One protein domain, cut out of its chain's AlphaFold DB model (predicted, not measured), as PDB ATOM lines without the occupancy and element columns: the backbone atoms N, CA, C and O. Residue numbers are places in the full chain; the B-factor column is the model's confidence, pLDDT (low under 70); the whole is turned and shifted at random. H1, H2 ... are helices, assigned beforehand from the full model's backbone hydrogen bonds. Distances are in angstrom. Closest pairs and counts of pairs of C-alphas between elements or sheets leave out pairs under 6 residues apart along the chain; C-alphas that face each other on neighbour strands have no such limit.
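Overview. This is residues 85 to 265 of the 658 residues of the protein "Tetratricopeptide repeat protein" of Chloroflexi bacterium (UniProt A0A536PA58). Five helices, H4, H5, H7, H8 and H9, are stacked side by side in an up-and-down row that folds at one end into a three-helix bundle of H7, H8 and H9. At one end of this stack H1 packs on residues 157 to 164 of H4 and meets the beginning of H7 with its own last residues, H2 packs on H1 and meets the beginning of H9 at residues 232 to 234, and H3 is near H1 and H2; the link after H1, residues 100 to 112, has C-alphas from 2 to 20 A from the mean of all C-alphas, and residues 259 to 265, of which 259 to 264 belong to H10, stick out on their own. The printed part has 181 residues with ten named helices, H1 to H10 in order along the chain, and no named strand; 125 residues are in the helices, and the class is all helix. The whole is compact, with a radius of gyration of the C-alphas of 15.4 A and spans of 43, 40 and 30 A.

Along the chain. H1, residues 87 to 99, begins with C-alpha 87 at (92.571, -54.843, 76.439) and is 18.8 A long from first to last C-alpha. H2 is residues 113 to 125, 18.3 A, and H3 is residues 136 to 144, 11.6 A. H4, residues 153 to 171, has the most residues, 19, and is 26.8 A long; its C-alpha 171 is at (81.160, -56.047, 52.527). H5 is residues 175 to 187, 18.0 A, and H6 is residues 189 to 192, 4.9 A. H7, residues 197 to 211, is 21.0 A long, H8, residues 214 to 226, is 18.2 A, and H9, residues 232 to 246, is 20.9 A. H10, residues 254 to 264, is 15.4 A long and ends with C-alpha 264 at (103.163, -51.292, 39.487).

Arrangement. H7 and H9 are the hubs, each touching four helices. H7, H8 and H9 form an up-and-down bundle, each running against the one before it. H7 and H8 are a helical hairpin at a shallow tilt of 17 degrees, the closest C-alphas being those of Ala 205 and Ala 217, 4.3 A apart. H8 and H9 are another, at 23 degrees, closest at Met 225 and Gly 235, C-alphas 4.9 A apart. H7 and H9 touch and run the same way, closest at His 209 and Ala 245, C-alphas 6.4 A apart. H5 touches H7 at a shallow tilt of 30 degrees, opposite ways, with the C-alphas of Val 175 and Cys 207 closest at 5.7 A. H4 and H5 are a helical hairpin at 23 degrees, closest at Ala 166 and Ala 178, C-alphas 4.6 A apart. H6 is close to but not clearly touching H4, H5 and H7; the closest C-alphas of H6 and H4 are those of Ala 191 and Leu 159, 7.3 A apart. With residues 94 to 98 alone H1 touches residues 157 to 164 of H4, at a steep tilt of 62 degrees; the C-alphas of Glu 94 and Val 160 are closest, 6.2 A apart. H1 and H7 touch only at their ends, closest at Val 99 and Gly 199, C-alphas 5.9 A apart. H1 and H2 touch at a steep tilt of 50 degrees, closest at Gln 93 and Thr 115, C-alphas 6.9 A apart. Residues 121 to 125 of H2 touch residues 232 to 234 of H9, about perpendicular at 87 degrees; the closest C-alphas, those of Gln 125 and Ala 232, are 5.4 A apart. H3 is close to but not clearly touching H1, with the C-alphas of Leu 142 and Lys 95 6.7 A apart, the closest of the two helices. H9 and H10 only just touch, with 3 pairs of C-alphas within 8 A, and stand about perpendicular at 87 degrees; the closest C-alphas are those of Ser 237 and Thr 254, 6.0 A apart. H2 and H10 are apart. In H1, H2, H3, H4, H5, H7, H8, H9 and H10 every O i to N i+4 pair is within hydrogen-bond range; H6 is too short for such a pair.

Size, cuts and confidence. The two C-alphas farthest apart are those of Gly 86 and Leu 247, 45.5 A. The printed part has no cut. The link from H1 to H2, residues 100 to 112, is long. The mean pLDDT of the printed part is 73.3, and 67 residues are under 70, among them residues 140 to 157, 228 to 236 and 254 to 265.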
ATOM      1  N   SER A  85      98.618 -58.867  72.663       89.25
ATOM      2  CA  SER A  85      97.214 -59.162  72.954       89.25
ATOM      3  C   SER A  85      96.769 -58.566  74.284       89.25
ATOM      4  O   SER A  85      97.595 -58.301  75.158       89.25
ATOM      5  N   GLY A  86      95.465 -58.353  74.429       81.94
ATOM      6  CA  GLY A  86      94.836 -57.845  75.641       81.94
ATOM      7  C   GLY A  86      94.028 -56.563  75.422       81.94
ATOM      8  O   GLY A  86      93.893 -56.097  74.292       81.94
ATOM      9  N   PRO A  87      93.508 -55.966  76.509       73.94
ATOM     10  CA  PRO A  87      92.571 -54.843  76.439       73.94
ATOM     11  C   PRO A  87      93.108 -53.620  75.689       73.94
ATOM     12  O   PRO A  87      92.369 -52.992  74.945       73.94
ATOM     13  N   ALA A  88      94.407 -53.326  75.804       76.69
ATOM     14  CA  ALA A  88      95.025 -52.217  75.077       76.69
ATOM     15  C   ALA A  88      95.029 -52.431  73.550       76.69
ATOM     16  O   ALA A  88      94.987 -51.470  72.787       76.69
ATOM     17  N   VAL A  89      95.070 -53.687  73.089       86.81
ATOM     18  CA  VAL A  89      94.942 -54.008  71.660       86.81
ATOM     19  C   VAL A  89      93.501 -53.842  71.198       86.81
ATOM     20  O   VAL A  89      93.288 -53.311  70.113       86.81
ATOM     21  N   SER A  90      92.521 -54.236  72.017       78.25
ATOM     22  CA  SER A  90      91.110 -53.957  71.731       78.25
ATOM     23  C   SER A  90      90.875 -52.454  71.610       78.25
ATOM     24  O   SER A  90      90.336 -52.004  70.607       78.25
ATOM     25  N   GLU A  91      91.397 -51.677  72.562       78.06
ATOM     26  CA  GLU A  91      91.314 -50.216  72.553       78.06
ATOM     27  C   GLU A  91      91.943 -49.620  71.282       78.06
ATOM     28  O   GLU A  91      91.372 -48.740  70.639       78.06
ATOM     29  N   LEU A  92      93.110 -50.125  70.871       80.25
ATOM     30  CA  LEU A  92      93.753 -49.714  69.626       80.25
ATOM     31  C   LEU A  92      92.871 -50.026  68.404       80.25
ATOM     32  O   LEU A  92      92.661 -49.152  67.563       80.25
ATOM     33  N   GLN A  93      92.355 -51.254  68.303       81.56
ATOM     34  CA  GLN A  93      91.501 -51.699  67.195       81.56
ATOM     35  C   GLN A  93      90.206 -50.882  67.113       81.56
ATOM     36  O   GLN A  93      89.777 -50.505  66.021       81.56
ATOM     37  N   GLU A  94      89.614 -50.558  68.261       70.56
ATOM     38  CA  GLU A  94      88.445 -49.689  68.379       70.56
ATOM     39  C   GLU A  94      88.748 -48.277  67.875       70.56
ATOM     40  O   GLU A  94      88.031 -47.770  67.012       70.56
ATOM     41  N   LYS A  95      89.837 -47.652  68.351       71.31
ATOM     42  CA  LYS A  95      90.221 -46.302  67.903       71.31
ATOM     43  C   LYS A  95      90.487 -46.265  66.401       71.31
ATOM     44  O   LYS A  95      90.003 -45.364  65.721       71.31
ATOM     45  N   LEU A  96      91.210 -47.250  65.872       75.00
ATOM     46  CA  LEU A  96      91.526 -47.342  64.444       75.00
ATOM     47  C   LEU A  96      90.281 -47.537  63.575       75.00
ATOM     48  O   LEU A  96      90.199 -46.942  62.503       75.00
ATOM     49  N   SER A  97      89.295 -48.304  64.048       71.19
ATOM     50  CA  SER A  97      88.036 -48.536  63.324       71.19
ATOM     51  C   SER A  97      87.228 -47.258  63.091       71.19
ATOM     52  O   SER A  97      86.437 -47.201  62.154       71.19
ATOM     53  N   LEU A  98      87.425 -46.235  63.928       63.41
ATOM     54  CA  LEU A  98      86.761 -44.939  63.786       63.41
ATOM     55  C   LEU A  98      87.476 -44.021  62.796       63.41
ATOM     56  O   LEU A  98      86.826 -43.256  62.092       63.41
ATOM     57  N   VAL A  99      88.809 -44.045  62.777       59.91
ATOM     58  CA  VAL A  99      89.610 -43.014  62.092       59.91
ATOM     59  C   VAL A  99      90.193 -43.464  60.758       59.91
ATOM     60  O   VAL A  99      90.559 -42.612  59.947       59.91
ATOM     61  N   VAL A 100      90.255 -44.776  60.509       62.22
ATOM     62  CA  VAL A 100      90.785 -45.342  59.264       62.22
ATOM     63  C   VAL A 100      89.639 -45.826  58.377       62.22
ATOM     64  O   VAL A 100      88.877 -46.722  58.742       62.22
ATOM     65  N   ALA A 101      89.542 -45.254  57.173       61.19
ATOM     66  CA  ALA A 101      88.592 -45.697  56.152       61.19
ATOM     67  C   ALA A 101      88.799 -47.182  55.814       61.19
ATOM     68  O   ALA A 101      89.937 -47.630  55.663       61.19
ATOM     69  N   GLU A 102      87.715 -47.944  55.669       62.09
ATOM     70  CA  GLU A 102      87.771 -49.387  55.387       62.09
ATOM     71  C   GLU A 102      88.714 -50.175  56.327       62.09
ATOM     72  O   GLU A 102      89.394 -51.104  55.892       62.09
ATOM     73  N   ALA A 103      88.807 -49.799  57.611       66.19
ATOM     74  CA  ALA A 103      89.686 -50.478  58.570       66.19
ATOM     75  C   ALA A 103      89.412 -51.986  58.657       66.19
ATOM     76  O   ALA A 103      90.344 -52.761  58.825       66.19
ATOM     77  N   LYS A 104      88.135 -52.393  58.556       67.56
ATOM     78  CA  LYS A 104      87.675 -53.796  58.625       67.56
ATOM     79  C   LYS A 104      88.216 -54.574  59.836       67.56
ATOM     80  O   LYS A 104      88.273 -55.803  59.823       67.56
ATOM     81  N   LEU A 105      88.578 -53.865  60.908       70.69
ATOM     82  CA  LEU A 105      89.122 -54.483  62.104       70.69
ATOM     83  C   LEU A 105      88.012 -55.152  62.910       70.69
ATOM     84  O   LEU A 105      87.008 -54.543  63.278       70.69
ATOM     85  N   ASN A 106      88.244 -56.416  63.246       73.62
ATOM     86  CA  ASN A 106      87.527 -57.064  64.326       73.62
ATOM     87  C   ASN A 106      88.219 -56.693  65.639       73.62
ATOM     88  O   ASN A 106      89.433 -56.850  65.758       73.62
ATOM     89  N   VAL A 107      87.449 -56.251  66.636       77.06
ATOM     90  CA  VAL A 107      87.959 -56.017  67.993       77.06
ATOM     91  C   VAL A 107      88.157 -57.373  68.671       77.06
ATOM     92  O   VAL A 107      87.279 -57.890  69.360       77.06
ATOM     93  N   THR A 108      89.284 -58.013  68.375       81.50
ATOM     94  CA  THR A 108      89.648 -59.341  68.887       81.50
ATOM     95  C   THR A 108      90.511 -59.253  70.136       81.50
ATOM     96  O   THR A 108      90.664 -60.247  70.842       81.50
ATOM     97  N   GLY A 109      91.118 -58.088  70.387       80.56
ATOM     98  CA  GLY A 109      92.157 -57.937  71.397       80.56
ATOM     99  C   GLY A 109      93.461 -58.645  71.024       80.56
ATOM    100  O   GLY A 109      94.318 -58.817  71.886       80.56
ATOM    101  N   HIS A 110      93.630 -59.058  69.763       87.44
ATOM    102  CA  HIS A 110      94.846 -59.674  69.235       87.44
ATOM    103  C   HIS A 110      95.417 -58.836  68.094       87.44
ATOM    104  O   HIS A 110      94.737 -58.582  67.105       87.44
ATOM    105  N   PHE A 111      96.679 -58.430  68.224       86.50
ATOM    106  CA  PHE A 111      97.354 -57.586  67.250       86.50
ATOM    107  C   PHE A 111      97.917 -58.494  66.157       86.50
ATOM    108  O   PHE A 111      99.058 -58.962  66.218       86.50
ATOM    109  N   ASP A 112      97.066 -58.802  65.190       81.88
ATOM    110  CA  ASP A 112      97.374 -59.633  64.034       81.88
ATOM    111  C   ASP A 112      97.985 -58.820  62.879       81.88
ATOM    112  O   ASP A 112      98.214 -57.612  62.978       81.88
ATOM    113  N   SER A 113      98.282 -59.495  61.766       79.56
ATOM    114  CA  SER A 113      98.815 -58.842  60.566       79.56
ATOM    115  C   SER A 113      97.849 -57.809  59.985       79.56
ATOM    116  O   SER A 113      98.292 -56.841  59.382       79.56
ATOM    117  N   HIS A 114      96.540 -57.986  60.176       79.31
ATOM    118  CA  HIS A 114      95.552 -57.027  59.695       79.31
ATOM    119  C   HIS A 114      95.538 -55.756  60.555       79.31
ATOM    120  O   HIS A 114      95.497 -54.647  60.032       79.31
ATOM    121  N   THR A 115      95.675 -55.902  61.873       81.56
ATOM    122  CA  THR A 115      95.853 -54.783  62.806       81.56
ATOM    123  C   THR A 115      97.142 -54.015  62.502       81.56
ATOM    124  O   THR A 115      97.122 -52.788  62.484       81.56
ATOM    125  N   ASP A 116      98.239 -54.710  62.182       82.25
ATOM    126  CA  ASP A 116      99.501 -54.099  61.731       82.25
ATOM    127  C   ASP A 116      99.336 -53.276  60.444       82.25
ATOM    128  O   ASP A 116      99.774 -52.124  60.394       82.25
ATOM    129  N   GLU A 117      98.652 -53.824  59.435       73.31
ATOM    130  CA  GLU A 117      98.320 -53.109  58.194       73.31
ATOM    131  C   GLU A 117      97.553 -51.811  58.488       73.31
ATOM    132  O   GLU A 117      97.911 -50.742  57.991       73.31
ATOM    133  N   VAL A 118      96.524 -51.877  59.338       71.88
ATOM    134  CA  VAL A 118      95.689 -50.712  59.667       71.88
ATOM    135  C   VAL A 118      96.441 -49.686  60.521       71.88
ATOM    136  O   VAL A 118      96.280 -48.486  60.296       71.88
ATOM    137  N   VAL A 119      97.315 -50.116  61.439       76.94
ATOM    138  CA  VAL A 119      98.206 -49.209  62.188       76.94
ATOM    139  C   VAL A 119      99.141 -48.467  61.239       76.94
ATOM    140  O   VAL A 119      99.283 -47.252  61.362       76.94
ATOM    141  N   LYS A 120      99.741 -49.153  60.260       65.12
ATOM    142  CA  LYS A 120     100.611 -48.507  59.265       65.12
ATOM    143  C   LYS A 120      99.848 -47.486  58.430       65.12
ATOM    144  O   LYS A 120     100.334 -46.369  58.276       65.12
ATOM    145  N   ARG A 121      98.643 -47.827  57.960       61.09
ATOM    146  CA  ARG A 121      97.759 -46.892  57.236       61.09
ATOM    147  C   ARG A 121      97.437 -45.661  58.082       61.09
ATOM    148  O   ARG A 121      97.572 -44.533  57.620       61.09
ATOM    149  N   PHE A 122      97.098 -45.860  59.355       64.00
ATOM    150  CA  PHE A 122      96.863 -44.761  60.288       64.00
ATOM    151  C   PHE A 122      98.099 -43.871  60.496       64.00
ATOM    152  O   PHE A 122      97.992 -42.644  60.559       64.00
ATOM    153  N   GLN A 123      99.282 -44.478  60.604       63.91
ATOM    154  CA  GLN A 123     100.539 -43.755  60.756       63.91
ATOM    155  C   GLN A 123     100.850 -42.914  59.518       63.91
ATOM    156  O   GLN A 123     101.143 -41.732  59.674       63.91
ATOM    157  N   VAL A 124     100.695 -43.460  58.306       51.78
ATOM    158  CA  VAL A 124     100.795 -42.671  57.065       51.78
ATOM    159  C   VAL A 124      99.777 -41.529  57.076       51.78
ATOM    160  O   VAL A 124     100.136 -40.385  56.794       51.78
ATOM    161  N   GLN A 125      98.528 -41.811  57.467       52.34
ATOM    162  CA  GLN A 125      97.473 -40.804  57.583       52.34
ATOM    163  C   GLN A 125      97.843 -39.666  58.539       52.34
ATOM    164  O   GLN A 125      97.547 -38.510  58.260       52.34
ATOM    165  N   SER A 126      98.526 -39.980  59.632       51.56
ATOM    166  CA  SER A 126      98.909 -39.010  60.657       51.56
ATOM    167  C   SER A 126     100.297 -38.395  60.421       51.56
ATOM    168  O   SER A 126     100.843 -37.773  61.329       51.56
ATOM    169  N   ALA A 127     100.889 -38.591  59.233       50.34
ATOM    170  CA  ALA A 127     102.261 -38.189  58.898       50.34
ATOM    171  C   ALA A 127     103.323 -38.718  59.891       50.34
ATOM    172  O   ALA A 127     104.348 -38.087  60.153       50.34
ATOM    173  N   LEU A 128     103.074 -39.902  60.445       54.16
ATOM    174  CA  LEU A 128     103.976 -40.652  61.308       54.16
ATOM    175  C   LEU A 128     104.757 -41.686  60.492       54.16
ATOM    176  O   LEU A 128     104.381 -42.070  59.384       54.16
ATOM    177  N   LYS A 129     105.850 -42.190  61.069       66.12
ATOM    178  CA  LYS A 129     106.596 -43.309  60.487       66.12
ATOM    179  C   LYS A 129     105.697 -44.565  60.443       66.12
ATOM    180  O   LYS A 129     105.222 -44.959  61.504       66.12
ATOM    181  N   PRO A 130     105.504 -45.224  59.281       72.00
ATOM    182  CA  PRO A 130     104.628 -46.391  59.146       72.00
ATOM    183  C   PRO A 130     105.338 -47.685  59.568       72.00
ATOM    184  O   PRO A 130     105.596 -48.580  58.762       72.00
ATOM    185  N   ASP A 131     105.732 -47.767  60.836       63.00
ATOM    186  CA  ASP A 131     106.469 -48.906  61.389       63.00
ATOM    187  C   ASP A 131     105.574 -50.029  61.937       63.00
ATOM    188  O   ASP A 131     106.097 -51.086  62.288       63.00
ATOM    189  N   GLY A 132     104.247 -49.849  61.957       78.69
ATOM    190  CA  GLY A 132     103.298 -50.843  62.479       78.69
ATOM    191  C   GLY A 132     103.279 -50.932  64.000       78.69
ATOM    192  O   GLY A 132     102.683 -51.845  64.570       78.69
ATOM    193  N   ILE A 133     103.933 -49.986  64.675       85.12
ATOM    194  CA  ILE A 133     104.043 -49.951  66.126       85.12
ATOM    195  C   ILE A 133     103.132 -48.848  66.668       85.12
ATOM    196  O   ILE A 133     103.343 -47.652  66.449       85.12
ATOM    197  N   ALA A 134     102.141 -49.225  67.473       84.75
ATOM    198  CA  ALA A 134     101.358 -48.265  68.242       84.75
ATOM    199  C   ALA A 134     102.174 -47.780  69.452       84.75
ATOM    200  O   ALA A 134     102.026 -48.281  70.564       84.75
ATOM    201  N   GLY A 135     103.107 -46.857  69.200       78.31
ATOM    202  CA  GLY A 135     103.930 -46.184  70.208       78.31
ATOM    203  C   GLY A 135     103.349 -44.834  70.658       78.31
ATOM    204  O   GLY A 135     102.265 -44.455  70.217       78.31
ATOM    205  N   PRO A 136     104.070 -44.067  71.500       72.44
ATOM    206  CA  PRO A 136     103.564 -42.826  72.093       72.44
ATOM    207  C   PRO A 136     103.061 -41.797  71.076       72.44
ATOM    208  O   PRO A 136     102.048 -41.157  71.317       72.44
ATOM    209  N   HIS A 137     103.723 -41.665  69.921       63.19
ATOM    210  CA  HIS A 137     103.278 -40.761  68.855       63.19
ATOM    211  C   HIS A 137     102.013 -41.259  68.146       63.19
ATOM    212  O   HIS A 137     101.148 -40.453  67.823       63.19
ATOM    213  N   THR A 138     101.875 -42.573  67.946       73.31
ATOM    214  CA  THR A 138     100.672 -43.185  67.362       73.31
ATOM    215  C   THR A 138      99.477 -43.012  68.296       73.31
ATOM    216  O   THR A 138      98.411 -42.596  67.856       73.31
ATOM    217  N   TRP A 139      99.663 -43.265  69.592       74.88
ATOM    218  CA  TRP A 139      98.632 -43.041  70.605       74.88
ATOM    219  C   TRP A 139      98.279 -41.568  70.746       74.88
ATOM    220  O   TRP A 139      97.111 -41.224  70.638       74.88
ATOM    221  N   ALA A 140      99.277 -40.688  70.853       61.62
ATOM    222  CA  ALA A 140      99.044 -39.251  70.896       61.62
ATOM    223  C   ALA A 140      98.289 -38.758  69.657       61.62
ATOM    224  O   ALA A 140      97.420 -37.909  69.801       61.62
ATOM    225  N   ALA A 141      98.560 -39.297  68.464       57.69
ATOM    226  CA  ALA A 141      97.769 -38.998  67.276       57.69
ATOM    227  C   ALA A 141      96.328 -39.514  67.423       57.69
ATOM    228  O   ALA A 141      95.403 -38.722  67.293       57.69
ATOM    229  N   LEU A 142      96.109 -40.785  67.783       64.25
ATOM    230  CA  LEU A 142      94.762 -41.342  68.009       64.25
ATOM    231  C   LEU A 142      93.962 -40.564  69.070       64.25
ATOM    232  O   LEU A 142      92.755 -40.376  68.929       64.25
ATOM    233  N   ASP A 143      94.632 -40.086  70.116       63.94
ATOM    234  CA  ASP A 143      94.024 -39.334  71.211       63.94
ATOM    235  C   ASP A 143      93.821 -37.857  70.860       63.94
ATOM    236  O   ASP A 143      92.780 -37.292  71.186       63.94
ATOM    237  N   SER A 144      94.738 -37.241  70.108       51.31
ATOM    238  CA  SER A 144      94.597 -35.863  69.606       51.31
ATOM    239  C   SER A 144      93.503 -35.750  68.548       51.31
ATOM    240  O   SER A 144      92.793 -34.753  68.501       51.31
ATOM    241  N   LEU A 145      93.281 -36.806  67.761       52.28
ATOM    242  CA  LEU A 145      92.127 -36.940  66.867       52.28
ATOM    243  C   LEU A 145      90.794 -37.009  67.642       52.28
ATOM    244  O   LEU A 145      89.729 -36.726  67.085       52.28
ATOM    245  N   ARG A 146      90.846 -37.318  68.945       49.59
ATOM    246  CA  ARG A 146      89.728 -37.189  69.889       49.59
ATOM    247  C   ARG A 146      89.730 -35.868  70.670       49.59
ATOM    248  O   ARG A 146      88.719 -35.578  71.308       49.59
ATOM    249  N   GLY A 147      90.772 -35.045  70.556       38.66
ATOM    250  CA  GLY A 147      91.075 -33.858  71.366       38.66
ATOM    251  C   GLY A 147      90.276 -32.582  71.073       38.66
ATOM    252  O   GLY A 147      90.834 -31.493  71.127       38.66
ATOM    253  N   GLY A 148      88.975 -32.701  70.797       41.38
ATOM    254  CA  GLY A 148      88.021 -31.582  70.892       41.38
ATOM    255  C   GLY A 148      87.080 -31.673  72.103       41.38
ATOM    256  O   GLY A 148      86.602 -30.656  72.591       41.38
ATOM    257  N   THR A 149      86.848 -32.882  72.612       44.16
ATOM    258  CA  THR A 149      86.028 -33.239  73.787       44.16
ATOM    259  C   THR A 149      86.254 -34.728  74.027       44.16
ATOM    260  O   THR A 149      86.292 -35.456  73.050       44.16
ATOM    261  N   GLU A 150      86.436 -35.257  75.232       49.28
ATOM    262  CA  GLU A 150      86.483 -36.725  75.391       49.28
ATOM    263  C   GLU A 150      85.123 -37.319  74.972       49.28
ATOM    264  O   GLU A 150      84.087 -36.846  75.425       49.28
ATOM    265  N   ILE A 151      85.102 -38.298  74.049       55.50
ATOM    266  CA  ILE A 151      83.867 -39.076  73.836       55.50
ATOM    267  C   ILE A 151      83.746 -39.976  75.059       55.50
ATOM    268  O   ILE A 151      84.731 -40.638  75.390       55.50
ATOM    269  N   GLY A 152      82.580 -40.023  75.703       58.75
ATOM    270  CA  GLY A 152      82.341 -41.005  76.757       58.75
ATOM    271  C   GLY A 152      82.629 -42.420  76.245       58.75
ATOM    272  O   GLY A 152      82.309 -42.748  75.104       58.75
ATOM    273  N   GLU A 153      83.239 -43.265  77.073       63.41
ATOM    274  CA  GLU A 153      83.615 -44.640  76.704       63.41
ATOM    275  C   GLU A 153      82.417 -45.438  76.143       63.41
ATOM    276  O   GLU A 153      82.553 -46.190  75.175       63.41
ATOM    277  N   GLU A 154      81.214 -45.189  76.672       67.25
ATOM    278  CA  GLU A 154      79.952 -45.756  76.182       67.25
ATOM    279  C   GLU A 154      79.605 -45.299  74.755       67.25
ATOM    280  O   GLU A 154      79.292 -46.125  73.894       67.25
ATOM    281  N   ASP A 155      79.702 -43.997  74.471       68.12
ATOM    282  CA  ASP A 155      79.436 -43.437  73.143       68.12
ATOM    283  C   ASP A 155      80.465 -43.902  72.117       68.12
ATOM    284  O   ASP A 155      80.119 -44.212  70.978       68.12
ATOM    285  N   GLN A 156      81.729 -44.013  72.524       66.25
ATOM    286  CA  GLN A 156      82.768 -44.560  71.668       66.25
ATOM    287  C   GLN A 156      82.479 -46.024  71.325       66.25
ATOM    288  O   GLN A 156      82.511 -46.390  70.151       66.25
ATOM    289  N   THR A 157      82.159 -46.846  72.326       68.25
ATOM    290  CA  THR A 157      81.827 -48.264  72.130       68.25
ATOM    291  C   THR A 157      80.634 -48.420  71.186       68.25
ATOM    292  O   THR A 157      80.673 -49.223  70.249       68.25
ATOM    293  N   ARG A 158      79.591 -47.601  71.377       80.25
ATOM    294  CA  ARG A 158      78.400 -47.552  70.518       80.25
ATOM    295  C   ARG A 158      78.747 -47.192  69.072       80.25
ATOM    296  O   ARG A 158      78.310 -47.888  68.157       80.25
ATOM    297  N   LEU A 159      79.532 -46.134  68.857       72.81
ATOM    298  CA  LEU A 159      79.918 -45.677  67.518       72.81
ATOM    299  C   LEU A 159      80.804 -46.696  66.794       72.81
ATOM    300  O   LEU A 159      80.582 -46.961  65.615       72.81
ATOM    301  N   VAL A 160      81.760 -47.315  67.492       70.38
ATOM    302  CA  VAL A 160      82.599 -48.383  66.924       70.38
ATOM    303  C   VAL A 160      81.741 -49.567  66.488       70.38
ATOM    304  O   VAL A 160      81.912 -50.076  65.379       70.38
ATOM    305  N   ALA A 161      80.803 -50.000  67.336       74.25
ATOM    306  CA  ALA A 161      79.904 -51.100  67.012       74.25
ATOM    307  C   ALA A 161      79.056 -50.788  65.769       74.25
ATOM    308  O   ALA A 161      79.008 -51.610  64.854       74.25
ATOM    309  N   ALA A 162      78.482 -49.583  65.693       79.19
ATOM    310  CA  ALA A 162      77.684 -49.143  64.551       79.19
ATOM    311  C   ALA A 162      78.507 -49.079  63.251       79.19
ATOM    312  O   ALA A 162      78.085 -49.599  62.220       79.19
ATOM    313  N   VAL A 163      79.722 -48.514  63.292       76.94
ATOM    314  CA  VAL A 163      80.627 -48.476  62.127       76.94
ATOM    315  C   VAL A 163      81.002 -49.891  61.681       76.94
ATOM    316  O   VAL A 163      81.062 -50.170  60.482       76.94
ATOM    317  N   ARG A 164      81.246 -50.813  62.618       76.81
ATOM    318  CA  ARG A 164      81.549 -52.215  62.300       76.81
ATOM    319  C   ARG A 164      80.373 -52.907  61.609       76.81
ATOM    320  O   ARG A 164      80.586 -53.638  60.644       76.81
ATOM    321  N   GLU A 165      79.153 -52.685  62.085       80.31
ATOM    322  CA  GLU A 165      77.933 -53.244  61.491       80.31
ATOM    323  C   GLU A 165      77.697 -52.701  60.076       80.31
ATOM    324  O   GLU A 165      77.519 -53.489  59.143       80.31
ATOM    325  N   ALA A 166      77.839 -51.388  59.880       80.38
ATOM    326  CA  ALA A 166      77.738 -50.758  58.564       80.38
ATOM    327  C   ALA A 166      78.799 -51.291  57.577       80.38
ATOM    328  O   ALA A 166      78.484 -51.618  56.428       80.38
ATOM    329  N   ASN A 167      80.050 -51.456  58.025       77.25
ATOM    330  CA  ASN A 167      81.110 -52.077  57.220       77.25
ATOM    331  C   ASN A 167      80.763 -53.525  56.837       77.25
ATOM    332  O   ASN A 167      80.990 -53.929  55.697       77.25
ATOM    333  N   ALA A 168      80.186 -54.305  57.757       78.56
ATOM    334  CA  ALA A 168      79.785 -55.682  57.480       78.56
ATOM    335  C   ALA A 168      78.672 -55.758  56.418       78.56
ATOM    336  O   ALA A 168      78.725 -56.623  55.542       78.56
ATOM    337  N   LEU A 169      77.699 -54.839  56.445       83.94
ATOM    338  CA  LEU A 169      76.669 -54.734  55.404       83.94
ATOM    339  C   LEU A 169      77.268 -54.378  54.041       83.94
ATOM    340  O   LEU A 169      76.925 -54.994  53.029       83.94
ATOM    341  N   PHE A 170      78.193 -53.419  54.023       84.00
ATOM    342  CA  PHE A 170      78.874 -52.970  52.813       84.00
ATOM    343  C   PHE A 170      79.682 -54.096  52.156       84.00
ATOM    344  O   PHE A 170      79.631 -54.274  50.936       84.00
ATOM    345  N   ASP A 171      80.379 -54.891  52.969       79.69
ATOM    346  CA  ASP A 171      81.160 -56.047  52.527       79.69
ATOM    347  C   ASP A 171      80.282 -57.223  52.088       79.69
ATOM    348  O   ASP A 171      80.635 -57.943  51.154       79.69
ATOM    349  N   ALA A 172      79.105 -57.383  52.694       85.06
ATOM    350  CA  ALA A 172      78.099 -58.346  52.252       85.06
ATOM    351  C   ALA A 172      77.394 -57.933  50.942       85.06
ATOM    352  O   ALA A 172      76.553 -58.679  50.437       85.06
ATOM    353  N   GLY A 173      77.702 -56.753  50.393       86.00
ATOM    354  CA  GLY A 173      77.067 -56.206  49.193       86.00
ATOM    355  C   GLY A 173      75.702 -55.559  49.443       86.00
ATOM    356  O   GLY A 173      75.073 -55.095  48.494       86.00
ATOM    357  N   ASN A 174      75.248 -55.472  50.699       93.06
ATOM    358  CA  ASN A 174      74.052 -54.719  51.076       93.06
ATOM    359  C   ASN A 174      74.394 -53.228  51.218       93.06
ATOM    360  O   ASN A 174      74.458 -52.678  52.319       93.06
ATOM    361  N   VAL A 175      74.657 -52.585  50.081       92.06
ATOM    362  CA  VAL A 175      75.125 -51.195  50.037       92.06
ATOM    363  C   VAL A 175      74.057 -50.210  50.517       92.06
ATOM    364  O   VAL A 175      74.393 -49.243  51.189       92.06
ATOM    365  N   GLU A 176      72.777 -50.458  50.227       94.31
ATOM    366  CA  GLU A 176      71.677 -49.602  50.698       94.31
ATOM    367  C   GLU A 176      71.554 -49.630  52.227       94.31
ATOM    368  O   GLU A 176      71.433 -48.578  52.852       94.31
ATOM    369  N   GLY A 177      71.644 -50.819  52.834       91.81
ATOM    370  CA  GLY A 177      71.654 -50.965  54.291       91.81
ATOM    371  C   GLY A 177      72.873 -50.302  54.928       91.81
ATOM    372  O   GLY A 177      72.732 -49.554  55.888       91.81
ATOM    373  N   ALA A 178      74.057 -50.501  54.343       89.94
ATOM    374  CA  ALA A 178      75.272 -49.840  54.810       89.94
ATOM    375  C   ALA A 178      75.167 -48.310  54.740       89.94
ATOM    376  O   ALA A 178      75.542 -47.629  55.689       89.94
ATOM    377  N   LEU A 179      74.634 -47.765  53.640       92.06
ATOM    378  CA  LEU A 179      74.425 -46.327  53.485       92.06
ATOM    379  C   LEU A 179      73.470 -45.786  54.550       92.06
ATOM    380  O   LEU A 179      73.751 -44.744  55.136       92.06
ATOM    381  N   ALA A 180      72.365 -46.487  54.812       91.94
ATOM    382  CA  ALA A 180      71.419 -46.096  55.851       91.94
ATOM    383  C   ALA A 180      72.104 -46.022  57.226       91.94
ATOM    384  O   ALA A 180      71.999 -44.999  57.903       91.94
ATOM    385  N   ASP A 181      72.874 -47.048  57.592       88.38
ATOM    386  CA  ASP A 181      73.586 -47.092  58.872       88.38
ATOM    387  C   ASP A 181      74.670 -46.009  58.959       88.38
ATOM    388  O   ASP A 181      74.763 -45.296  59.961       88.38
ATOM    389  N   TYR A 182      75.448 -45.801  57.892       88.94
ATOM    390  CA  TYR A 182      76.430 -44.722  57.853       88.94
ATOM    391  C   TYR A 182      75.794 -43.339  57.951       88.94
ATOM    392  O   TYR A 182      76.363 -42.475  58.611       88.94
ATOM    393  N   MET A 183      74.626 -43.114  57.348       88.31
ATOM    394  CA  MET A 183      73.915 -41.837  57.452       88.31
ATOM    395  C   MET A 183      73.336 -41.608  58.852       88.31
ATOM    396  O   MET A 183      73.328 -40.470  59.323       88.31
ATOM    397  N   VAL A 184      72.926 -42.667  59.561       87.38
ATOM    398  CA  VAL A 184      72.567 -42.574  60.988       87.38
ATOM    399  C   VAL A 184      73.783 -42.147  61.807       87.38
ATOM    400  O   VAL A 184      73.688 -41.196  62.583       87.38
ATOM    401  N   ILE A 185      74.945 -42.768  61.587       83.19
ATOM    402  CA  ILE A 185      76.197 -42.386  62.260       83.19
ATOM    403  C   ILE A 185      76.595 -40.955  61.877       83.19
ATOM    404  O   ILE A 185      76.976 -40.171  62.738       83.19
ATOM    405  N   TYR A 186      76.449 -40.575  60.607       83.00
ATOM    406  CA  TYR A 186      76.710 -39.218  60.133       83.00
ATOM    407  C   TYR A 186      75.803 -38.204  60.825       83.00
ATOM    408  O   TYR A 186      76.261 -37.119  61.158       83.00
ATOM    409  N   SER A 187      74.546 -38.548  61.115       81.69
ATOM    410  CA  SER A 187      73.614 -37.698  61.868       81.69
ATOM    411  C   SER A 187      73.909 -37.615  63.377       81.69
ATOM    412  O   SER A 187      73.403 -36.717  64.054       81.69
ATOM    413  N   ASP A 188      74.802 -38.458  63.903       76.69
ATOM    414  CA  ASP A 188      75.205 -38.423  65.306       76.69
ATOM    415  C   ASP A 188      76.185 -37.269  65.580       76.69
ATOM    416  O   ASP A 188      77.276 -37.190  65.011       76.69
ATOM    417  N   LYS A 189      75.801 -36.372  66.492       66.50
ATOM    418  CA  LYS A 189      76.578 -35.182  66.877       66.50
ATOM    419  C   LYS A 189      77.946 -35.522  67.481       66.50
ATOM    420  O   LYS A 189      78.880 -34.731  67.364       66.50
ATOM    421  N   VAL A 190      78.090 -36.702  68.084       60.56
ATOM    422  CA  VAL A 190      79.348 -37.183  68.667       60.56
ATOM    423  C   VAL A 190      80.313 -37.668  67.576       60.56
ATOM    424  O   VAL A 190      81.518 -37.419  67.661       60.56
ATOM    425  N   ALA A 191      79.794 -38.304  66.521       59.69
ATOM    426  CA  ALA A 191      80.576 -38.740  65.360       59.69
ATOM    427  C   ALA A 191      80.931 -37.577  64.412       59.69
ATOM    428  O   ALA A 191      81.996 -37.579  63.792       59.69
ATOM    429  N   ALA A 192      80.059 -36.568  64.341       53.38
ATOM    430  CA  ALA A 192      80.181 -35.372  63.505       53.38
ATOM    431  C   ALA A 192      81.425 -34.514  63.789       53.38
ATOM    432  O   ALA A 192      81.978 -33.885  62.888       53.38
ATOM    433  N   HIS A 193      81.872 -34.503  65.046       50.38
ATOM    434  CA  HIS A 193      82.765 -33.473  65.569       50.38
ATOM    435  C   HIS A 193      84.277 -33.762  65.401       50.38
ATOM    436  O   HIS A 193      85.108 -32.991  65.877       50.38
ATOM    437  N   LYS A 194      84.694 -34.883  64.790       51.34
ATOM    438  CA  LYS A 194      86.081 -35.379  64.954       51.34
ATOM    439  C   LYS A 194      86.726 -35.967  63.706       51.34
ATOM    440  O   LYS A 194      86.068 -36.303  62.732       51.34
ATOM    441  N   ALA A 195      88.036 -36.183  63.808       48.56
ATOM    442  CA  ALA A 195      88.922 -36.865  62.860       48.56
ATOM    443  C   ALA A 195      88.416 -38.188  62.244       48.56
ATOM    444  O   ALA A 195      88.890 -38.591  61.186       48.56
ATOM    445  N   ALA A 196      87.456 -38.857  62.888       54.25
ATOM    446  CA  ALA A 196      86.761 -40.035  62.364       54.25
ATOM    447  C   ALA A 196      85.877 -39.734  61.135       54.25
ATOM    448  O   ALA A 196      85.555 -40.622  60.344       54.25
ATOM    449  N   ARG A 197      85.509 -38.462  60.937       71.31
ATOM    450  CA  ARG A 197      84.609 -38.024  59.871       71.31
ATOM    451  C   ARG A 197      85.166 -38.282  58.476       71.31
ATOM    452  O   ARG A 197      84.397 -38.654  57.602       71.31
ATOM    453  N   GLY A 198      86.478 -38.160  58.267       70.12
ATOM    454  CA  GLY A 198      87.087 -38.417  56.956       70.12
ATOM    455  C   GLY A 198      86.842 -39.845  56.460       70.12
ATOM    456  O   GLY A 198      86.445 -40.043  55.314       70.12
ATOM    457  N   GLY A 199      87.007 -40.840  57.340       73.19
ATOM    458  CA  GLY A 199      86.745 -42.245  57.013       73.19
ATOM    459  C   GLY A 199      85.258 -42.552  56.830       73.19
ATOM    460  O   GLY A 199      84.884 -43.230  55.876       73.19
ATOM    461  N   LEU A 200      84.401 -42.001  57.696       78.56
ATOM    462  CA  LEU A 200      82.948 -42.150  57.583       78.56
ATOM    463  C   LEU A 200      82.410 -41.556  56.274       78.56
ATOM    464  O   LEU A 200      81.677 -42.221  55.546       78.56
ATOM    465  N   VAL A 201      82.799 -40.321  55.957       83.75
ATOM    466  CA  VAL A 201      82.399 -39.615  54.734       83.75
ATOM    467  C   VAL A 201      82.903 -40.349  53.492       83.75
ATOM    468  O   VAL A 201      82.149 -40.514  52.535       83.75
ATOM    469  N   PHE A 202      84.136 -40.864  53.523       83.62
ATOM    470  CA  PHE A 202      84.656 -41.712  52.451       83.62
ATOM    471  C   PHE A 202      83.804 -42.976  52.245       83.62
ATOM    472  O   PHE A 202      83.475 -43.318  51.109       83.62
ATOM    473  N   ASN A 203      83.398 -43.649  53.324       84.88
ATOM    474  CA  ASN A 203      82.547 -44.838  53.238       84.88
ATOM    475  C   ASN A 203      81.145 -44.510  52.687       84.88
ATOM    476  O   ASN A 203      80.621 -45.263  51.863       84.88
ATOM    477  N   ILE A 204      80.553 -43.377  53.085       90.12
ATOM    478  CA  ILE A 204      79.280 -42.873  52.535       90.12
ATOM    479  C   ILE A 204      79.419 -42.612  51.032       90.12
ATOM    480  O   ILE A 204      78.595 -43.086  50.245       90.12
ATOM    481  N   ALA A 205      80.493 -41.928  50.621       90.25
ATOM    482  CA  ALA A 205      80.801 -41.685  49.215       90.25
ATOM    483  C   ALA A 205      80.910 -43.004  48.432       90.25
ATOM    484  O   ALA A 205      80.289 -43.151  47.379       90.25
ATOM    485  N   GLY A 206      81.614 -43.998  48.986       89.81
ATOM    486  CA  GLY A 206      81.734 -45.335  48.404       89.81
ATOM    487  C   GLY A 206      80.398 -46.063  48.251       89.81
ATOM    488  O   GLY A 206      80.184 -46.751  47.250       89.81
ATOM    489  N   CYS A 207      79.466 -45.885  49.191       91.75
ATOM    490  CA  CYS A 207      78.115 -46.433  49.068       91.75
ATOM    491  C   CYS A 207      77.343 -45.776  47.921       91.75
ATOM    492  O   CYS A 207      76.843 -46.479  47.042       91.75
ATOM    493  N   HIS A 208      77.298 -44.441  47.879       95.56
ATOM    494  CA  HIS A 208      76.667 -43.704  46.778       95.56
ATOM    495  C   HIS A 208      77.268 -44.079  45.418       95.56
ATOM    496  O   HIS A 208      76.531 -44.302  44.457       95.56
ATOM    497  N   HIS A 209      78.592 -44.237  45.345       94.12
ATOM    498  CA  HIS A 209      79.296 -44.622  44.124       94.12
ATOM    499  C   HIS A 209      78.860 -46.006  43.632       94.12
ATOM    500  O   HIS A 209      78.489 -46.155  42.469       94.12
ATOM    501  N   ARG A 210      78.822 -47.017  44.510       92.50
ATOM    502  CA  ARG A 210      78.349 -48.367  44.147       92.50
ATOM    503  C   ARG A 210      76.878 -48.405  43.734       92.50
ATOM    504  O   ARG A 210      76.513 -49.245  42.917       92.50
ATOM    505  N   LEU A 211      76.054 -47.514  44.284       94.38
ATOM    506  CA  LEU A 211      74.642 -47.370  43.913       94.38
ATOM    507  C   LEU A 211      74.444 -46.591  42.598       94.38
ATOM    508  O   LEU A 211      73.337 -46.561  42.070       94.38
ATOM    509  N   GLY A 212      75.496 -45.974  42.049       92.19
ATOM    510  CA  GLY A 212      75.417 -45.140  40.847       92.19
ATOM    511  C   GLY A 212      74.913 -43.714  41.101       92.19
ATOM    512  O   GLY A 212      74.626 -42.987  40.151       92.19
ATOM    513  N   HIS A 213      74.827 -43.287  42.363       94.94
ATOM    514  CA  HIS A 213      74.502 -41.917  42.774       94.94
ATOM    515  C   HIS A 213      75.756 -41.031  42.671       94.94
ATOM    516  O   HIS A 213      76.355 -40.636  43.672       94.94
ATOM    517  N   PHE A 214      76.231 -40.806  41.442       91.19
ATOM    518  CA  PHE A 214      77.544 -40.198  41.194       91.19
ATOM    519  C   PHE A 214      77.652 -38.750  41.688       91.19
ATOM    520  O   PHE A 214      78.707 -38.376  42.190       91.19
ATOM    521  N   SER A 215      76.582 -37.956  41.601       88.25
ATOM    522  CA  SER A 215      76.536 -36.581  42.125       88.25
ATOM    523  C   SER A 215      76.811 -36.528  43.627       88.25
ATOM    524  O   SER A 215      77.645 -35.756  44.098       88.25
ATOM    525  N   GLU A 216      76.144 -37.394  44.380       90.75
ATOM    526  CA  GLU A 216      76.278 -37.512  45.824       90.75
ATOM    527  C   GLU A 216      77.654 -38.071  46.188       90.75
ATOM    528  O   GLU A 216      78.312 -37.547  47.085       90.75
ATOM    529  N   ALA A 217      78.124 -39.085  45.453       92.69
ATOM    530  CA  ALA A 217      79.456 -39.652  45.639       92.69
ATOM    531  C   ALA A 217      80.556 -38.594  45.455       92.69
ATOM    532  O   ALA A 217      81.418 -38.466  46.320       92.69
ATOM    533  N   ILE A 218      80.498 -37.807  44.373       89.31
ATOM    534  CA  ILE A 218      81.425 -36.697  44.095       89.31
ATOM    535  C   ILE A 218      81.446 -35.717  45.268       89.31
ATOM    536  O   ILE A 218      82.512 -35.451  45.823       89.31
ATOM    537  N   SER A 219      80.269 -35.262  45.701       86.94
ATOM    538  CA  SER A 219      80.147 -34.287  46.786       86.94
ATOM    539  C   SER A 219      80.724 -34.801  48.113       86.94
ATOM    540  O   SER A 219      81.375 -34.048  48.839       86.94
ATOM    541  N   PHE A 220      80.519 -36.078  48.454       90.25
ATOM    542  CA  PHE A 220      81.109 -36.662  49.663       90.25
ATOM    543  C   PHE A 220      82.612 -36.949  49.512       90.25
ATOM    544  O   PHE A 220      83.345 -36.810  50.488       90.25
ATOM    545  N   TYR A 221      83.122 -37.283  48.322       87.88
ATOM    546  CA  TYR A 221      84.573 -37.385  48.118       87.88
ATOM    547  C   TYR A 221      85.272 -36.028  48.247       87.88
ATOM    548  O   TYR A 221      86.325 -35.954  48.877       87.88
ATOM    549  N   GLU A 222      84.685 -34.957  47.713       83.00
ATOM    550  CA  GLU A 222      85.174 -33.583  47.894       83.00
ATOM    551  C   GLU A 222      85.193 -33.186  49.378       83.00
ATOM    552  O   GLU A 222      86.190 -32.651  49.860       83.00
ATOM    553  N   GLU A 223      84.143 -33.532  50.131       84.06
ATOM    554  CA  GLU A 223      84.112 -33.353  51.589       84.06
ATOM    555  C   GLU A 223      85.235 -34.142  52.277       84.06
ATOM    556  O   GLU A 223      85.978 -33.576  53.072       84.06
ATOM    557  N   ALA A 224      85.415 -35.424  51.941       80.19
ATOM    558  CA  ALA A 224      86.485 -36.245  52.509       80.19
ATOM    559  C   ALA A 224      87.881 -35.654  52.252       80.19
ATOM    560  O   ALA A 224      88.742 -35.752  53.119       80.19
ATOM    561  N   MET A 225      88.115 -35.042  51.088       76.38
ATOM    562  CA  MET A 225      89.394 -34.398  50.768       76.38
ATOM    563  C   MET A 225      89.587 -33.051  51.475       76.38
ATOM    564  O   MET A 225      90.711 -32.724  51.843       76.38
ATOM    565  N   GLY A 226      88.514 -32.274  51.657       69.50
ATOM    566  CA  GLY A 226      88.566 -30.940  52.269       69.50
ATOM    567  C   GLY A 226      88.604 -30.935  53.802       69.50
ATOM    568  O   GLY A 226      88.855 -29.893  54.407       69.50
ATOM    569  N   LEU A 227      88.348 -32.074  54.451       71.56
ATOM    570  CA  LEU A 227      88.336 -32.169  55.910       71.56
ATOM    571  C   LEU A 227      89.753 -32.028  56.511       71.56
ATOM    572  O   LEU A 227      90.685 -32.725  56.097       71.56
ATOM    573  N   PRO A 228      89.935 -31.187  57.549       58.19
ATOM    574  CA  PRO A 228      91.228 -31.029  58.208       58.19
ATOM    575  C   PRO A 228      91.659 -32.326  58.911       58.19
ATOM    576  O   PRO A 228      90.868 -32.975  59.594       58.19
ATOM    577  N   GLY A 229      92.936 -32.695  58.770       53.41
ATOM    578  CA  GLY A 229      93.509 -33.889  59.408       53.41
ATOM    579  C   GLY A 229      93.214 -35.214  58.692       53.41
ATOM    580  O   GLY A 229      93.519 -36.278  59.236       53.41
ATOM    581  N   VAL A 230      92.646 -35.180  57.481       56.00
ATOM    582  CA  VAL A 230      92.520 -36.375  56.641       56.00
ATOM    583  C   VAL A 230      93.885 -36.769  56.086       56.00
ATOM    584  O   VAL A 230      94.612 -35.970  55.503       56.00
ATOM    585  N   GLY A 231      94.236 -38.035  56.283       52.09
ATOM    586  CA  GLY A 231      95.523 -38.568  55.876       52.09
ATOM    587  C   GLY A 231      95.715 -38.693  54.378       52.09
ATOM    588  O   GLY A 231      94.752 -38.864  53.631       52.09
ATOM    589  N   ALA A 232      96.979 -38.722  53.947       52.53
ATOM    590  CA  ALA A 232      97.352 -38.839  52.537       52.53
ATOM    591  C   ALA A 232      96.726 -40.061  51.828       52.53
ATOM    592  O   ALA A 232      96.458 -39.998  50.622       52.53
ATOM    593  N   ASP A 233      96.466 -41.150  52.556       53.28
ATOM    594  CA  ASP A 233      95.859 -42.372  52.019       53.28
ATOM    595  C   ASP A 233      94.355 -42.220  51.777       53.28
ATOM    596  O   ASP A 233      93.878 -42.543  50.688       53.28
ATOM    597  N   VAL A 234      93.613 -41.666  52.744       59.34
ATOM    598  CA  VAL A 234      92.167 -41.412  52.608       59.34
ATOM    599  C   VAL A 234      91.924 -40.312  51.581       59.34
ATOM    600  O   VAL A 234      91.145 -40.522  50.658       59.34
ATOM    601  N   GLY A 235      92.656 -39.197  51.653       64.19
ATOM    602  CA  GLY A 235      92.569 -38.127  50.654       64.19
ATOM    603  C   GLY A 235      92.963 -38.607  49.253       64.19
ATOM    604  O   GLY A 235      92.347 -38.234  48.262       64.19
ATOM    605  N   GLY A 236      93.937 -39.518  49.153       64.62
ATOM    606  CA  GLY A 236      94.300 -40.144  47.882       64.62
ATOM    607  C   GLY A 236      93.245 -41.069  47.310       64.62
ATOM    608  O   GLY A 236      92.944 -40.999  46.123       64.62
ATOM    609  N   SER A 237      92.696 -41.923  48.166       70.19
ATOM    610  CA  SER A 237      91.634 -42.859  47.809       70.19
ATOM    611  C   SER A 237      90.353 -42.116  47.433       70.19
ATOM    612  O   SER A 237      89.660 -42.518  46.501       70.19
ATOM    613  N   ALA A 238      90.052 -41.014  48.128       75.94
ATOM    614  CA  ALA A 238      88.947 -40.118  47.815       75.94
ATOM    615  C   ALA A 238      89.168 -39.423  46.468       75.94
ATOM    616  O   ALA A 238      88.279 -39.458  45.628       75.94
ATOM    617  N   ALA A 239      90.363 -38.885  46.207       73.19
ATOM    618  CA  ALA A 239      90.693 -38.261  44.924       73.19
ATOM    619  C   ALA A 239      90.612 -39.243  43.740       73.19
ATOM    620  O   ALA A 239      90.181 -38.879  42.641       73.19
ATOM    621  N   GLU A 240      91.032 -40.495  43.933       75.38
ATOM    622  CA  GLU A 240      90.939 -41.528  42.896       75.38
ATOM    623  C   GLU A 240      89.497 -41.997  42.677       75.38
ATOM    624  O   GLU A 240      89.056 -42.098  41.533       75.38
ATOM    625  N   ASN A 241      88.711 -42.216  43.732       82.12
ATOM    626  CA  ASN A 241      87.306 -42.573  43.545       82.12
ATOM    627  C   ASN A 241      86.444 -41.399  43.056       82.12
ATOM    628  O   ASN A 241      85.527 -41.627  42.272       82.12
ATOM    629  N   LEU A 242      86.784 -40.150  43.391       85.62
ATOM    630  CA  LEU A 242      86.194 -38.950  42.790       85.62
ATOM    631  C   LEU A 242      86.368 -38.958  41.267       85.62
ATOM    632  O   LEU A 242      85.404 -38.782  40.519       85.62
ATOM    633  N   ARG A 243      87.593 -39.241  40.808       84.31
ATOM    634  CA  ARG A 243      87.924 -39.405  39.385       84.31
ATOM    635  C   ARG A 243      87.024 -40.435  38.722       84.31
ATOM    636  O   ARG A 243      86.436 -40.192  37.671       84.31
ATOM    637  N   ARG A 244      86.925 -41.604  39.356       87.62
ATOM    638  CA  ARG A 244      86.152 -42.744  38.865       87.62
ATOM    639  C   ARG A 244      84.673 -42.431  38.820       87.62
ATOM    640  O   ARG A 244      84.039 -42.757  37.825       87.62
ATOM    641  N   ALA A 245      84.141 -41.761  39.837       89.62
ATOM    642  CA  ALA A 245      82.755 -41.328  39.866       89.62
ATOM    643  C   ALA A 245      82.439 -40.395  38.686       89.62
ATOM    644  O   ALA A 245      81.464 -40.635  37.978       89.62
ATOM    645  N   ARG A 246      83.309 -39.416  38.387       88.12
ATOM    646  CA  ARG A 246      83.162 -38.527  37.213       88.12
ATOM    647  C   ARG A 246      83.248 -39.264  35.878       88.12
ATOM    648  O   ARG A 246      82.581 -38.897  34.917       88.12
ATOM    649  N   LEU A 247      84.060 -40.314  35.815       85.62
ATOM    650  CA  LEU A 247      84.209 -41.162  34.631       85.62
ATOM    651  C   LEU A 247      83.177 -42.298  34.562       85.62
ATOM    652  O   LEU A 247      83.267 -43.136  33.664       85.62
ATOM    653  N   HIS A 248      82.236 -42.365  35.511       88.00
ATOM    654  CA  HIS A 248      81.296 -43.478  35.678       88.00
ATOM    655  C   HIS A 248      81.980 -44.859  35.727       88.00
ATOM    656  O   HIS A 248      81.429 -45.875  35.301       88.00
ATOM    657  N   GLN A 249      83.207 -44.902  36.245       87.50
ATOM    658  CA  GLN A 249      83.960 -46.126  36.476       87.50
ATOM    659  C   GLN A 249      83.552 -46.764  37.810       87.50
ATOM    660  O   GLN A 249      83.095 -46.057  38.712       87.50
ATOM    661  N   PRO A 250      83.731 -48.087  37.969       86.12
ATOM    662  CA  PRO A 250      83.429 -48.765  39.223       86.12
ATOM    663  C   PRO A 250      84.224 -48.204  40.408       86.12
ATOM    664  O   PRO A 250      85.402 -47.859  40.271       86.12
ATOM    665  N   TYR A 251      83.565 -48.175  41.570       85.81
ATOM    666  CA  TYR A 251      84.196 -47.955  42.871       85.81
ATOM    667  C   TYR A 251      85.371 -48.913  43.075       85.81
ATOM    668  O   TYR A 251      85.275 -50.087  42.709       85.81
ATOM    669  N   GLN A 252      86.437 -48.428  43.708       80.94
ATOM    670  CA  GLN A 252      87.572 -49.249  44.107       80.94
ATOM    671  C   GLN A 252      87.912 -49.031  45.583       80.94
ATOM    672  O   GLN A 252      88.016 -47.893  46.045       80.94
ATOM    673  N   GLY A 253      88.101 -50.128  46.319       72.50
ATOM    674  CA  GLY A 253      88.487 -50.075  47.733       72.50
ATOM    675  C   GLY A 253      89.941 -49.637  47.927       72.50
ATOM    676  O   GLY A 253      90.776 -49.778  47.029       72.50
ATOM    677  N   THR A 254      90.286 -49.151  49.120       65.38
ATOM    678  CA  THR A 254      91.641 -48.671  49.435       65.38
ATOM    679  C   THR A 254      92.680 -49.779  49.271       65.38
ATOM    680  O   THR A 254      93.724 -49.565  48.665       65.38
ATOM    681  N   LYS A 255      92.361 -51.001  49.714       64.94
ATOM    682  CA  LYS A 255      93.248 -52.172  49.601       64.94
ATOM    683  C   LYS A 255      93.486 -52.610  48.153       64.94
ATOM    684  O   LYS A 255      94.584 -53.036  47.798       64.94
ATOM    685  N   GLU A 256      92.459 -52.520  47.312       67.69
ATOM    686  CA  GLU A 256      92.580 -52.818  45.881       67.69
ATOM    687  C   GLU A 256      93.496 -51.793  45.204       67.69
ATOM    688  O   GLU A 256      94.393 -52.186  44.459       67.69
ATOM    689  N   MET A 257      93.337 -50.504  45.531       65.50
ATOM    690  CA  MET A 257      94.213 -49.437  45.038       65.50
ATOM    691  C   MET A 257      95.659 -49.604  45.522       65.50
ATOM    692  O   MET A 257      96.592 -49.449  44.738       65.50
ATOM    693  N   GLU A 258      95.868 -49.966  46.790       58.84
ATOM    694  CA  GLU A 258      97.195 -50.264  47.347       58.84
ATOM    695  C   GLU A 258      97.852 -51.467  46.650       58.84
ATOM    696  O   GLU A 258      99.044 -51.429  46.346       58.84
ATOM    697  N   THR A 259      97.076 -52.510  46.338       62.62
ATOM    698  CA  THR A 259      97.565 -53.713  45.644       62.62
ATOM    699  C   THR A 259      97.948 -53.409  44.195       62.62
ATOM    700  O   THR A 259      99.017 -53.824  43.750       62.62
ATOM    701  N   GLU A 260      97.123 -52.654  43.462       59.91
ATOM    702  CA  GLU A 260      97.464 -52.195  42.107       59.91
ATOM    703  C   GLU A 260      98.705 -51.294  42.122       59.91
ATOM    704  O   GLU A 260      99.587 -51.448  41.277       59.91
ATOM    705  N   ARG A 261      98.818 -50.407  43.121       55.38
ATOM    706  CA  ARG A 261      99.987 -49.540  43.306       55.38
ATOM    707  C   ARG A 261     101.263 -50.349  43.562       55.38
ATOM    708  O   ARG A 261     102.298 -50.067  42.970       55.38
ATOM    709  N   ALA A 262     101.192 -51.366  44.419       52.72
ATOM    710  CA  ALA A 262     102.322 -52.241  44.722       52.72
ATOM    711  C   ALA A 262     102.728 -53.119  43.526       52.72
ATOM    712  O   ALA A 262     103.917 -53.335  43.305       52.72
ATOM    713  N   ALA A 263     101.761 -53.590  42.729       51.47
ATOM    714  CA  ALA A 263     102.026 -54.357  41.511       51.47
ATOM    715  C   ALA A 263     102.768 -53.528  40.450       51.47
ATOM    716  O   ALA A 263     103.630 -54.054  39.753       51.47
ATOM    717  N   PHE A 264     102.469 -52.231  40.367       43.97
ATOM    718  CA  PHE A 264     103.163 -51.292  39.487       43.97
ATOM    719  C   PHE A 264     104.574 -50.914  39.972       43.97
ATOM    720  O   PHE A 264     105.426 -50.580  39.158       43.97
ATOM    721  N   ALA A 265     104.841 -50.975  41.280       39.62
ATOM    722  CA  ALA A 265     106.144 -50.647  41.871       39.62
ATOM    723  C   ALA A 265     107.170 -51.806  41.829       39.62
ATOM    724  O   ALA A 265     108.312 -51.630  42.244       39.62
TER     725      ALA A 265